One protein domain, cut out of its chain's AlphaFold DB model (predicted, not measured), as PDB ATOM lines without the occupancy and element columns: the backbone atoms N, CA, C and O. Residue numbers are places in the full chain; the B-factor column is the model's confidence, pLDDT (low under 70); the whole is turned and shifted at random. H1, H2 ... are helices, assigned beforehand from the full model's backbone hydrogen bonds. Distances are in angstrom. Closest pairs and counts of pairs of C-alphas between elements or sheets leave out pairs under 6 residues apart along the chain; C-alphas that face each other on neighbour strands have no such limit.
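Overview. This is residues 320 to 410 of the 833 residues of the protein "Dus domain-containing protein" of Eimeria maxima (UniProt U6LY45). With little regular structure, this is a rounded knot of loops with four short helices set round it; residues 364 to 394, with no named element, wind through the middle, and residues 403 to 408 stick out. The printed part has 91 residues, with helices H1 to H4 in chain order and no named strand; the class is all helix, though named elements hold only 29 residues. It is compact, radius of gyration of the C-alphas 12.5 A, spanning 31 by 31 by 24 A.

Arrangement. H4, residues 395 to 404, touches H1, residues 323 to 328, at a steep tilt of 65 degrees, opposite ways; their closest C-alphas, Cys 328 and Leu 395, are 5.6 A apart. H1 and H2, residues 342 to 348, are close but not clearly touching, the closest C-alphas, Ala 326 and Val 342, 6.8 A apart. H3, residues 358 to 363, is apart from H1 and H2, and only just from H4, at 8.4 A. In H1 to H4 every O i to N i+4 pair is within hydrogen-bond range.

Along the chain. H4 runs 14.2 A from C-alpha 395 at (24.410, 8.117, -2.635) to C-alpha 404 at (20.180, -4.368, -7.875). H1, 8.6 A, begins at (27.137, 2.627, 6.611); H2 measures 10.0 A and H3 8.4 A.

Size, cuts and confidence. The printed part has no cut. The farthest C-alphas, Asn 335 and Gly 355, are 36.0 A apart. Links H1 to H2 and H3 to H4 are long. Residues 406 to 410 have pLDDT under 70.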
ATOM      1  N   VAL A 320      29.829   2.790  15.786       71.81
ATOM      2  CA  VAL A 320      29.050   2.389  14.612       71.81
ATOM      3  C   VAL A 320      28.832   3.611  13.730       71.81
ATOM      4  O   VAL A 320      27.764   4.230  13.767       71.81
ATOM      5  N   LEU A 321      29.854   3.941  12.935       85.44
ATOM      6  CA  LEU A 321      29.735   4.875  11.815       85.44
ATOM      7  C   LEU A 321      28.570   4.433  10.911       85.44
ATOM      8  O   LEU A 321      28.356   3.240  10.672       85.44
ATOM      9  N   CYS A 322      27.775   5.385  10.424       87.44
ATOM     10  CA  CYS A 322      26.677   5.088   9.515       87.44
ATOM     11  C   CYS A 322      27.213   4.479   8.217       87.44
ATOM     12  O   CYS A 322      28.045   5.086   7.549       87.44
ATOM     13  N   LEU A 323      26.679   3.324   7.813       84.12
ATOM     14  CA  LEU A 323      27.137   2.627   6.611       84.12
ATOM     15  C   LEU A 323      26.962   3.470   5.335       84.12
ATOM     16  O   LEU A 323      27.837   3.453   4.481       84.12
ATOM     17  N   SER A 324      25.883   4.257   5.215       87.00
ATOM     18  CA  SER A 324      25.722   5.184   4.082       87.00
ATOM     19  C   SER A 324      26.796   6.278   4.093       87.00
ATOM     20  O   SER A 324      27.417   6.536   3.062       87.00
ATOM     21  N   GLN A 325      27.091   6.847   5.267       90.56
ATOM     22  CA  GLN A 325      28.147   7.848   5.426       90.56
ATOM     23  C   GLN A 325      29.533   7.265   5.102       90.56
ATOM     24  O   GLN A 325      30.310   7.896   4.392       90.56
ATOM     25  N   ALA A 326      29.811   6.039   5.552       89.62
ATOM     26  CA  ALA A 326      31.042   5.311   5.260       89.62
ATOM     27  C   ALA A 326      31.201   4.983   3.767       89.62
ATOM     28  O   ALA A 326      32.309   5.025   3.233       89.62
ATOM     29  N   ALA A 327      30.096   4.646   3.096       89.31
ATOM     30  CA  ALA A 327      30.074   4.209   1.706       89.31
ATOM     31  C   ALA A 327      30.089   5.351   0.683       89.31
ATOM     32  O   ALA A 327      30.607   5.150  -0.410       89.31
ATOM     33  N   CYS A 328      29.509   6.516   0.989       91.62
ATOM     34  CA  CYS A 328      29.353   7.596   0.003       91.62
ATOM     35  C   CYS A 328      29.430   9.028   0.567       91.62
ATOM     36  O   CYS A 328      29.078   9.978  -0.129       91.62
ATOM     37  N   GLY A 329      29.836   9.207   1.828       89.75
ATOM     38  CA  GLY A 329      29.935  10.530   2.460       89.75
ATOM     39  C   GLY A 329      28.594  11.233   2.713       89.75
ATOM     40  O   GLY A 329      28.589  12.397   3.112       89.75
ATOM     41  N   ALA A 330      27.466  10.547   2.502       90.19
ATOM     42  CA  ALA A 330      26.125  11.086   2.695       90.19
ATOM     43  C   ALA A 330      25.176  10.060   3.336       90.19
ATOM     44  O   ALA A 330      25.267   8.852   3.104       90.19
ATOM     45  N   CYS A 331      24.209  10.557   4.104       89.25
ATOM     46  CA  CYS A 331      23.165   9.761   4.736       89.25
ATOM     47  C   CYS A 331      21.796  10.399   4.476       89.25
ATOM     48  O   CYS A 331      21.608  11.590   4.704       89.25
ATOM     49  N   ASP A 332      20.839   9.600   4.005       86.19
ATOM     50  CA  ASP A 332      19.468  10.013   3.691       86.19
ATOM     51  C   ASP A 332      18.438   9.595   4.750       86.19
ATOM     52  O   ASP A 332      17.238   9.781   4.559       86.19
ATOM     53  N   ILE A 333      18.899   9.043   5.876       83.69
ATOM     54  CA  ILE A 333      18.049   8.680   7.010       83.69
ATOM     55  C   ILE A 333      17.869   9.919   7.905       83.69
ATOM     56  O   ILE A 333      18.836  10.335   8.557       83.69
ATOM     57  N   PRO A 334      16.661  10.512   7.992       84.62
ATOM     58  CA  PRO A 334      16.410  11.621   8.904       84.62
ATOM     59  C   PRO A 334      16.567  11.146  10.353       84.62
ATOM     60  O   PRO A 334      16.053  10.091  10.726       84.62
ATOM     61  N   ASN A 335      17.272  11.928  11.174       86.38
ATOM     62  CA  ASN A 335      17.593  11.597  12.570       86.38
ATOM     63  C   ASN A 335      18.312  10.238  12.738       86.38
ATOM     64  O   ASN A 335      18.016   9.472  13.656       86.38
ATOM     65  N   CYS A 336      19.255   9.933  11.839       83.25
ATOM     66  CA  CYS A 336      20.113   8.752  11.926       83.25
ATOM     67  C   CYS A 336      20.776   8.623  13.314       83.25
ATOM     68  O   CYS A 336      21.431   9.545  13.789       83.25
ATOM     69  N   THR A 337      20.649   7.454  13.949       85.31
ATOM     70  CA  THR A 337      21.189   7.162  15.294       85.31
ATOM     71  C   THR A 337      22.637   6.654  15.282       85.31
ATOM     72  O   THR A 337      23.101   6.055  16.254       85.31
ATOM     73  N   LYS A 338      23.337   6.825  14.158       86.38
ATOM     74  CA  LYS A 338      24.713   6.368  13.925       86.38
ATOM     75  C   LYS A 338      25.649   7.560  13.795       86.38
ATOM     76  O   LYS A 338      25.225   8.641  13.400       86.38
ATOM     77  N   GLU A 339      26.922   7.350  14.103       87.12
ATOM     78  CA  GLU A 339      27.932   8.400  13.969       87.12
ATOM     79  C   GLU A 339      28.113   8.780  12.494       87.12
ATOM     80  O   GLU A 339      28.064   7.914  11.617       87.12
ATOM     81  N   HIS A 340      28.316  10.069  12.212       91.38
ATOM     82  CA  HIS A 340      28.567  10.589  10.860       91.38
ATOM     83  C   HIS A 340      29.965  11.224  10.698       91.38
ATOM     84  O   HIS A 340      30.313  11.647   9.596       91.38
ATOM     85  N   ASP A 341      30.781  11.274  11.757       89.12
ATOM     86  CA  ASP A 341      32.141  11.821  11.692       89.12
ATOM     87  C   ASP A 341      33.128  10.788  11.120       89.12
ATOM     88  O   ASP A 341      33.724   9.971  11.828       89.12
ATOM     89  N   VAL A 342      33.299  10.838   9.798       87.31
ATOM     90  CA  VAL A 342      34.256   9.997   9.067       87.31
ATOM     91  C   VAL A 342      35.698  10.300   9.492       87.31
ATOM     92  O   VAL A 342      36.508   9.380   9.562       87.31
ATOM     93  N   ALA A 343      36.035  11.549   9.826       87.69
ATOM     94  CA  ALA A 343      37.400  11.928  10.189       87.69
ATOM     95  C   ALA A 343      37.793  11.398  11.579       87.69
ATOM     96  O   ALA A 343      38.920  10.934  11.766       87.69
ATOM     97  N   ALA A 344      36.875  11.409  12.549       88.00
ATOM     98  CA  ALA A 344      37.065  10.754  13.844       88.00
ATOM     99  C   ALA A 344      37.135   9.223  13.710       88.00
ATOM    100  O   ALA A 344      37.998   8.588  14.323       88.00
ATOM    101  N   PHE A 345      36.292   8.626  12.857       87.56
ATOM    102  CA  PHE A 345      36.365   7.194  12.567       87.56
ATOM    103  C   PHE A 345      37.710   6.807  11.938       87.56
ATOM    104  O   PHE A 345      38.372   5.899  12.430       87.56
ATOM    105  N   MET A 346      38.182   7.521  10.910       87.25
ATOM    106  CA  MET A 346      39.455   7.214  10.239       87.25
ATOM    107  C   MET A 346      40.673   7.293  11.177       87.25
ATOM    108  O   MET A 346      41.621   6.541  10.981       87.25
ATOM    109  N   LYS A 347      40.633   8.124  12.230       88.06
ATOM    110  CA  LYS A 347      41.678   8.182  13.277       88.06
ATOM    111  C   LYS A 347      41.691   6.976  14.225       88.06
ATOM    112  O   LYS A 347      42.703   6.730  14.870       88.06
ATOM    113  N   THR A 348      40.570   6.267  14.359       85.88
ATOM    114  CA  THR A 348      40.399   5.118  15.277       85.88
ATOM    115  C   THR A 348      40.265   3.777  14.546       85.88
ATOM    116  O   THR A 348      40.331   2.709  15.160       85.88
ATOM    117  N   ARG A 349      40.112   3.822  13.219       84.88
ATOM    118  CA  ARG A 349      40.110   2.693  12.291       84.88
ATOM    119  C   ARG A 349      41.457   1.949  12.354       84.88
ATOM    120  O   ARG A 349      42.492   2.582  12.165       84.88
ATOM    121  N   PRO A 350      41.483   0.618  12.561       84.25
ATOM    122  CA  PRO A 350      42.737  -0.134  12.530       84.25
ATOM    123  C   PRO A 350      43.283  -0.271  11.095       84.25
ATOM    124  O   PRO A 350      42.540  -0.117  10.124       84.25
ATOM    125  N   GLU A 351      44.557  -0.632  10.947       87.75
ATOM    126  CA  GLU A 351      45.229  -0.824   9.646       87.75
ATOM    127  C   GLU A 351      44.502  -1.831   8.745       87.75
ATOM    128  O   GLU A 351      43.988  -2.836   9.237       87.75
ATOM    129  N   ASP A 352      44.408  -1.569   7.441       90.25
ATOM    130  CA  ASP A 352      43.756  -2.490   6.502       90.25
ATOM    131  C   ASP A 352      44.456  -3.855   6.427       90.25
ATOM    132  O   ASP A 352      45.676  -3.966   6.523       90.25
ATOM    133  N   LEU A 353      43.657  -4.901   6.223       90.38
ATOM    134  CA  LEU A 353      44.148  -6.233   5.903       90.38
ATOM    135  C   LEU A 353      44.723  -6.241   4.483       90.38
ATOM    136  O   LEU A 353      44.232  -5.552   3.585       90.38
ATOM    137  N   THR A 354      45.742  -7.068   4.272       87.69
ATOM    138  CA  THR A 354      46.312  -7.305   2.946       87.69
ATOM    139  C   THR A 354      45.336  -8.074   2.049       87.69
ATOM    140  O   THR A 354      44.504  -8.854   2.519       87.69
ATOM    141  N   GLY A 355      45.451  -7.862   0.736       86.12
ATOM    142  CA  GLY A 355      44.585  -8.472  -0.275       86.12
ATOM    143  C   GLY A 355      43.575  -7.495  -0.880       86.12
ATOM    144  O   GLY A 355      43.651  -6.282  -0.689       86.12
ATOM    145  N   GLU A 356      42.639  -8.036  -1.656       88.75
ATOM    146  CA  GLU A 356      41.707  -7.260  -2.475       88.75
ATOM    147  C   GLU A 356      40.280  -7.283  -1.904       88.75
ATOM    148  O   GLU A 356      39.787  -8.307  -1.427       88.75
ATOM    149  N   CYS A 357      39.570  -6.155  -1.989       91.81
ATOM    150  CA  CYS A 357      38.176  -6.080  -1.560       91.81
ATOM    151  C   CYS A 357      37.251  -6.807  -2.548       91.81
ATOM    152  O   CYS A 357      37.029  -6.331  -3.663       91.81
ATOM    153  N   ILE A 358      36.625  -7.905  -2.109       90.31
ATOM    154  CA  ILE A 358      35.695  -8.698  -2.934       90.31
ATOM    155  C   ILE A 358      34.547  -7.876  -3.551       90.31
ATOM    156  O   ILE A 358      34.130  -8.155  -4.674       90.31
ATOM    157  N   PHE A 359      34.063  -6.841  -2.857       90.19
ATOM    158  CA  PHE A 359      32.998  -5.972  -3.358       90.19
ATOM    159  C   PHE A 359      33.517  -5.076  -4.486       90.19
ATOM    160  O   PHE A 359      32.928  -5.035  -5.562       90.19
ATOM    161  N   PHE A 360      34.673  -4.438  -4.289       92.81
ATOM    162  CA  PHE A 360      35.306  -3.606  -5.311       92.81
ATOM    163  C   PHE A 360      35.707  -4.408  -6.560       92.81
ATOM    164  O   PHE A 360      35.508  -3.949  -7.688       92.81
ATOM    165  N   LEU A 361      36.202  -5.639  -6.378       90.81
ATOM    166  CA  LEU A 361      36.511  -6.570  -7.467       90.81
ATOM    167  C   LEU A 361      35.278  -6.970  -8.286       90.81
ATOM    168  O   LEU A 361      35.368  -7.075  -9.511       90.81
ATOM    169  N   ARG A 362      34.130  -7.180  -7.636       87.44
ATOM    170  CA  ARG A 362      32.924  -7.689  -8.301       87.44
ATOM    171  C   ARG A 362      32.007  -6.595  -8.845       87.44
ATOM    172  O   ARG A 362      31.471  -6.755  -9.936       87.44
ATOM    173  N   PHE A 363      31.842  -5.502  -8.108       88.44
ATOM    174  CA  PHE A 363      30.852  -4.454  -8.382       88.44
ATOM    175  C   PHE A 363      31.475  -3.122  -8.821       88.44
ATOM    176  O   PHE A 363      30.755  -2.195  -9.173       88.44
ATOM    177  N   GLY A 364      32.807  -2.993  -8.781       91.44
ATOM    178  CA  GLY A 364      33.509  -1.743  -9.092       91.44
ATOM    179  C   GLY A 364      33.448  -0.684  -7.985       91.44
ATOM    180  O   GLY A 364      34.138   0.321  -8.099       91.44
ATOM    181  N   MET A 365      32.691  -0.931  -6.910       92.44
ATOM    182  CA  MET A 365      32.574  -0.110  -5.700       92.44
ATOM    183  C   MET A 365      32.407  -1.001  -4.461       92.44
ATOM    184  O   MET A 365      32.023  -2.165  -4.572       92.44
ATOM    185  N   CYS A 366      32.655  -0.457  -3.268       92.62
ATOM    186  CA  CYS A 366      32.440  -1.164  -2.004       92.62
ATOM    187  C   CYS A 366      31.266  -0.553  -1.212       92.62
ATOM    188  O   CYS A 366      31.348   0.623  -0.857       92.62
ATOM    189  N   PRO A 367      30.206  -1.304  -0.849       89.44
ATOM    190  CA  PRO A 367      29.086  -0.780  -0.059       89.44
ATOM    191  C   PRO A 367      29.436  -0.553   1.422       89.44
ATOM    192  O   PRO A 367      28.632   0.016   2.156       89.44
ATOM    193  N   TYR A 368      30.629  -0.972   1.860       90.12
ATOM    194  CA  TYR A 368      31.162  -0.714   3.200       90.12
ATOM    195  C   TYR A 368      32.095   0.504   3.259       90.12
ATOM    196  O   TYR A 368      32.389   0.975   4.356       90.12
ATOM    197  N   GLY A 369      32.552   1.014   2.106       91.88
ATOM    198  CA  GLY A 369      33.455   2.164   1.986       91.88
ATOM    199  C   GLY A 369      34.557   2.200   3.041       91.88
ATOM    200  O   GLY A 369      35.288   1.221   3.188       91.88
ATOM    201  N   CYS A 370      34.680   3.291   3.800       91.50
ATOM    202  CA  CYS A 370      35.751   3.422   4.791       91.50
ATOM    203  C   CYS A 370      35.651   2.425   5.968       91.50
ATOM    204  O   CYS A 370      36.661   2.152   6.618       91.50
ATOM    205  N   CYS A 371      34.488   1.811   6.228       90.88
ATOM    206  CA  CYS A 371      34.361   0.728   7.213       90.88
ATOM    207  C   CYS A 371      34.935  -0.612   6.721       90.88
ATOM    208  O   CYS A 371      35.205  -1.483   7.551       90.88
ATOM    209  N   CYS A 372      35.135  -0.783   5.407       91.81
ATOM    210  CA  CYS A 372      35.813  -1.942   4.830       91.81
ATOM    211  C   CYS A 372      37.206  -2.117   5.458       91.81
ATOM    212  O   CYS A 372      37.895  -1.136   5.737       91.81
ATOM    213  N   ARG A 373      37.631  -3.365   5.665       91.94
ATOM    214  CA  ARG A 373      38.974  -3.729   6.155       91.94
ATOM    215  C   ARG A 373      39.931  -4.159   5.043       91.94
ATOM    216  O   ARG A 373      41.020  -4.628   5.339       91.94
ATOM    217  N   PHE A 374      39.503  -4.014   3.795       93.62
ATOM    218  CA  PHE A 374      40.303  -4.165   2.582       93.62
ATOM    219  C   PHE A 374      40.237  -2.848   1.796       93.62
ATOM    220  O   PHE A 374      39.946  -2.844   0.604       93.62
ATOM    221  N   GLY A 375      40.377  -1.714   2.493       91.38
ATOM    222  CA  GLY A 375      40.123  -0.379   1.949       91.38
ATOM    223  C   GLY A 375      41.135   0.087   0.902       91.38
ATOM    224  O   GLY A 375      40.755   0.790  -0.028       91.38
ATOM    225  N   LEU A 376      42.399  -0.336   1.008       91.25
ATOM    226  CA  LEU A 376      43.514   0.143   0.171       91.25
ATOM    227  C   LEU A 376      43.239   0.201  -1.352       91.25
ATOM    228  O   LEU A 376      43.646   1.184  -1.963       91.25
ATOM    229  N   PRO A 377      42.545  -0.765  -1.995       91.94
ATOM    230  CA  PRO A 377      42.275  -0.707  -3.435       91.94
ATOM    231  C   PRO A 377      41.161   0.271  -3.842       91.94
ATOM    232  O   PRO A 377      40.980   0.498  -5.035       91.94
ATOM    233  N   HIS A 378      40.366   0.786  -2.895       94.19
ATOM    234  CA  HIS A 378      39.131   1.532  -3.178       94.19
ATOM    235  C   HIS A 378      38.886   2.750  -2.268       94.19
ATOM    236  O   HIS A 378      37.796   3.327  -2.295       94.19
ATOM    237  N   LEU A 379      39.873   3.147  -1.463       94.06
ATOM    238  CA  LEU A 379      39.875   4.386  -0.688       94.06
ATOM    239  C   LEU A 379      40.978   5.312  -1.208       94.06
ATOM    240  O   LEU A 379      42.081   4.857  -1.503       94.06
ATOM    241  N   ASN A 380      40.693   6.610  -1.301       92.25
ATOM    242  CA  ASN A 380      41.721   7.615  -1.570       92.25
ATOM    243  C   ASN A 380      42.464   8.033  -0.275       92.25
ATOM    244  O   ASN A 380      42.180   7.521   0.811       92.25
ATOM    245  N   ALA A 381      43.410   8.976  -0.377       87.19
ATOM    246  CA  ALA A 381      44.211   9.445   0.759       87.19
ATOM    247  C   ALA A 381      43.372  10.078   1.890       87.19
ATOM    248  O   ALA A 381      43.744   9.997   3.060       87.19
ATOM    249  N   GLU A 382      42.215  10.656   1.560       85.38
ATOM    250  CA  GLU A 382      41.267  11.249   2.507       85.38
ATOM    251  C   GLU A 382      40.268  10.224   3.089       85.38
ATOM    252  O   GLU A 382      39.412  10.582   3.899       85.38
ATOM    253  N   GLY A 383      40.355   8.945   2.699       86.69
ATOM    254  CA  GLY A 383      39.436   7.885   3.129       86.69
ATOM    255  C   GLY A 383      38.092   7.864   2.390       86.69
ATOM    256  O   GLY A 383      37.165   7.181   2.831       86.69
ATOM    257  N   VAL A 384      37.965   8.593   1.277       92.06
ATOM    258  CA  VAL A 384      36.771   8.606   0.422       92.06
ATOM    259  C   VAL A 384      36.712   7.323  -0.401       92.06
ATOM    260  O   VAL A 384      37.707   6.894  -0.980       92.06
ATOM    261  N   ASN A 385      35.526   6.720  -0.464       95.12
ATOM    262  CA  ASN A 385      35.259   5.513  -1.237       95.12
ATOM    263  C   ASN A 385      35.176   5.821  -2.737       95.12
ATOM    264  O   ASN A 385      34.390   6.674  -3.155       95.12
ATOM    265  N   MET A 386      35.952   5.097  -3.538       96.44
ATOM    266  CA  MET A 386      36.130   5.331  -4.969       96.44
ATOM    267  C   MET A 386      35.577   4.167  -5.797       96.44
ATOM    268  O   MET A 386      35.651   3.002  -5.403       96.44
ATOM    269  N   HIS A 387      35.040   4.484  -6.972       95.88
ATOM    270  CA  HIS A 387      34.785   3.509  -8.030       95.88
ATOM    271  C   HIS A 387      36.083   3.139  -8.750       95.88
ATOM    272  O   HIS A 387      37.062   3.886  -8.738       95.88
ATOM    273  N   ARG A 388      36.068   2.008  -9.463       93.50
ATOM    274  CA  ARG A 388      37.181   1.557 -10.320       93.50
ATOM    275  C   ARG A 388      37.545   2.544 -11.439       93.50
ATOM    276  O   ARG A 388      38.674   2.527 -11.910       93.50
ATOM    277  N   ASP A 389      36.604   3.385 -11.862       93.44
ATOM    278  CA  ASP A 389      36.820   4.458 -12.846       93.44
ATOM    279  C   ASP A 389      37.510   5.710 -12.253       93.44
ATOM    280  O   ASP A 389      37.808   6.651 -12.986       93.44
ATOM    281  N   GLY A 390      37.784   5.724 -10.942       92.56
ATOM    282  CA  GLY A 390      38.449   6.821 -10.242       92.56
ATOM    283  C   GLY A 390      37.519   7.928  -9.734       92.56
ATOM    284  O   GLY A 390      38.020   8.895  -9.159       92.56
ATOM    285  N   ARG A 391      36.189   7.824  -9.890       95.25
ATOM    286  CA  ARG A 391      35.238   8.803  -9.321       95.25
ATOM    287  C   ARG A 391      34.782   8.410  -7.903       95.25
ATOM    288  O   ARG A 391      34.717   7.219  -7.597       95.25
ATOM    289  N   PRO A 392      34.396   9.362  -7.034       96.56
ATOM    290  CA  PRO A 392      33.804   9.041  -5.735       96.56
ATOM    291  C   PRO A 392      32.483   8.264  -5.855       96.56
ATOM    292  O   PRO A 392      31.676   8.511  -6.757       96.56
ATOM    293  N   VAL A 393      32.235   7.350  -4.917       95.44
ATOM    294  CA  VAL A 393      30.955   6.640  -4.783       95.44
ATOM    295  C   VAL A 393      29.896   7.594  -4.235       95.44
ATOM    296  O   VAL A 393      30.071   8.190  -3.175       95.44
ATOM    297  N   THR A 394      28.775   7.725  -4.942       95.62
ATOM    298  CA  THR A 394      27.676   8.625  -4.569       95.62
ATOM    299  C   THR A 394      26.538   7.894  -3.854       95.62
ATOM    300  O   THR A 394      26.397   6.671  -3.930       95.62
ATOM    301  N   LEU A 395      25.650   8.654  -3.206       91.69
ATOM    302  CA  LEU A 395      24.410   8.117  -2.635       91.69
ATOM    303  C   LEU A 395      23.514   7.451  -3.698       91.69
ATOM    304  O   LEU A 395      22.813   6.489  -3.388       91.69
ATOM    305  N   LEU A 396      23.542   7.934  -4.948       93.06
ATOM    306  CA  LEU A 396      22.800   7.325  -6.054       93.06
ATOM    307  C   LEU A 396      23.383   5.958  -6.433       93.06
ATOM    308  O   LEU A 396      22.619   5.012  -6.607       93.06
ATOM    309  N   ASP A 397      24.713   5.831  -6.481       92.31
ATOM    310  CA  ASP A 397      25.383   4.543  -6.706       92.31
ATOM    311  C   ASP A 397      25.036   3.541  -5.596       92.31
ATOM    312  O   ASP A 397      24.666   2.405  -5.879       92.31
ATOM    313  N   LEU A 398      25.070   3.972  -4.327       88.31
ATOM    314  CA  LEU A 398      24.716   3.120  -3.188       88.31
ATOM    315  C   LEU A 398      23.241   2.680  -3.214       88.31
ATOM    316  O   LEU A 398      22.931   1.549  -2.843       88.31
ATOM    317  N   LYS A 399      22.323   3.554  -3.649       88.00
ATOM    318  CA  LYS A 399      20.902   3.210  -3.835       88.00
ATOM    319  C   LYS A 399      20.703   2.222  -4.976       88.00
ATOM    320  O   LYS A 399      19.987   1.243  -4.796       88.00
ATOM    321  N   LYS A 400      21.364   2.454  -6.112       89.81
ATOM    322  CA  LYS A 400      21.352   1.545  -7.260       89.81
ATOM    323  C   LYS A 400      21.870   0.163  -6.861       89.81
ATOM    324  O   LYS A 400      21.167  -0.817  -7.072       89.81
ATOM    325  N   TYR A 401      23.024   0.103  -6.197       86.31
ATOM    326  CA  TYR A 401      23.603  -1.140  -5.692       86.31
ATOM    327  C   TYR A 401      22.626  -1.900  -4.775       86.31
ATOM    328  O   TYR A 401      22.386  -3.082  -5.006       86.31
ATOM    329  N   LYS A 402      21.999  -1.224  -3.800       80.81
ATOM    330  CA  LYS A 402      21.014  -1.837  -2.883       80.81
ATOM    331  C   LYS A 402      19.751  -2.354  -3.578       80.81
ATOM    332  O   LYS A 402      19.166  -3.320  -3.102       80.81
ATOM    333  N   GLU A 403      19.302  -1.717  -4.660       79.81
ATOM    334  CA  GLU A 403      18.131  -2.178  -5.420       79.81
ATOM    335  C   GLU A 403      18.496  -3.337  -6.366       79.81
ATOM    336  O   GLU A 403      17.769  -4.324  -6.421       79.81
ATOM    337  N   GLU A 404      19.656  -3.278  -7.034       79.94
ATOM    338  CA  GLU A 404      20.180  -4.368  -7.875       79.94
ATOM    339  C   GLU A 404      20.476  -5.644  -7.068       79.94
ATOM    340  O   GLU A 404      20.237  -6.747  -7.553       79.94
ATOM    341  N   HIS A 405      20.938  -5.503  -5.820       70.62
ATOM    342  CA  HIS A 405      21.309  -6.614  -4.929       70.62
ATOM    343  C   HIS A 405      20.269  -6.866  -3.828       70.62
ATOM    344  O   HIS A 405      20.535  -7.543  -2.835       70.62
ATOM    345  N   LYS A 406      19.040  -6.374  -4.006       63.72
ATOM    346  CA  LYS A 406      17.923  -6.515  -3.058       63.72
ATOM    347  C   LYS A 406      17.521  -7.969  -2.788       63.72
ATOM    348  O   LYS A 406      17.015  -8.270  -1.711       63.72
ATOM    349  N   SER A 407      17.771  -8.867  -3.745       52.41
ATOM    350  CA  SER A 407      17.636 -10.327  -3.599       52.41
ATOM    351  C   SER A 407      18.766 -10.975  -2.790       52.41
ATOM    352  O   SER A 407      18.599 -12.077  -2.265       52.41
ATOM    353  N   ASP A 408      19.913 -10.303  -2.690       52.22
ATOM    354  CA  ASP A 408      21.152 -10.838  -2.127       52.22
ATOM    355  C   ASP A 408      21.409 -10.295  -0.702       52.22
ATOM    356  O   ASP A 408      21.909 -11.026   0.156       52.22
ATOM    357  N   GLU A 409      21.010  -9.045  -0.424       44.97
ATOM    358  CA  GLU A 409      21.359  -8.265   0.780       44.97
ATOM    359  C   GLU A 409      20.351  -8.309   1.953       44.97
ATOM    360  O   GLU A 409      20.430  -7.482   2.869       44.97
ATOM    361  N   VAL A 410      19.416  -9.270   2.019       39.00
ATOM    362  CA  VAL A 410      18.381  -9.321   3.092       39.00
ATOM    363  C   VAL A 410      18.916  -9.787   4.470       39.00
ATOM    364  O   VAL A 410      18.252 -10.501   5.220       39.00
TER     365      VAL A 410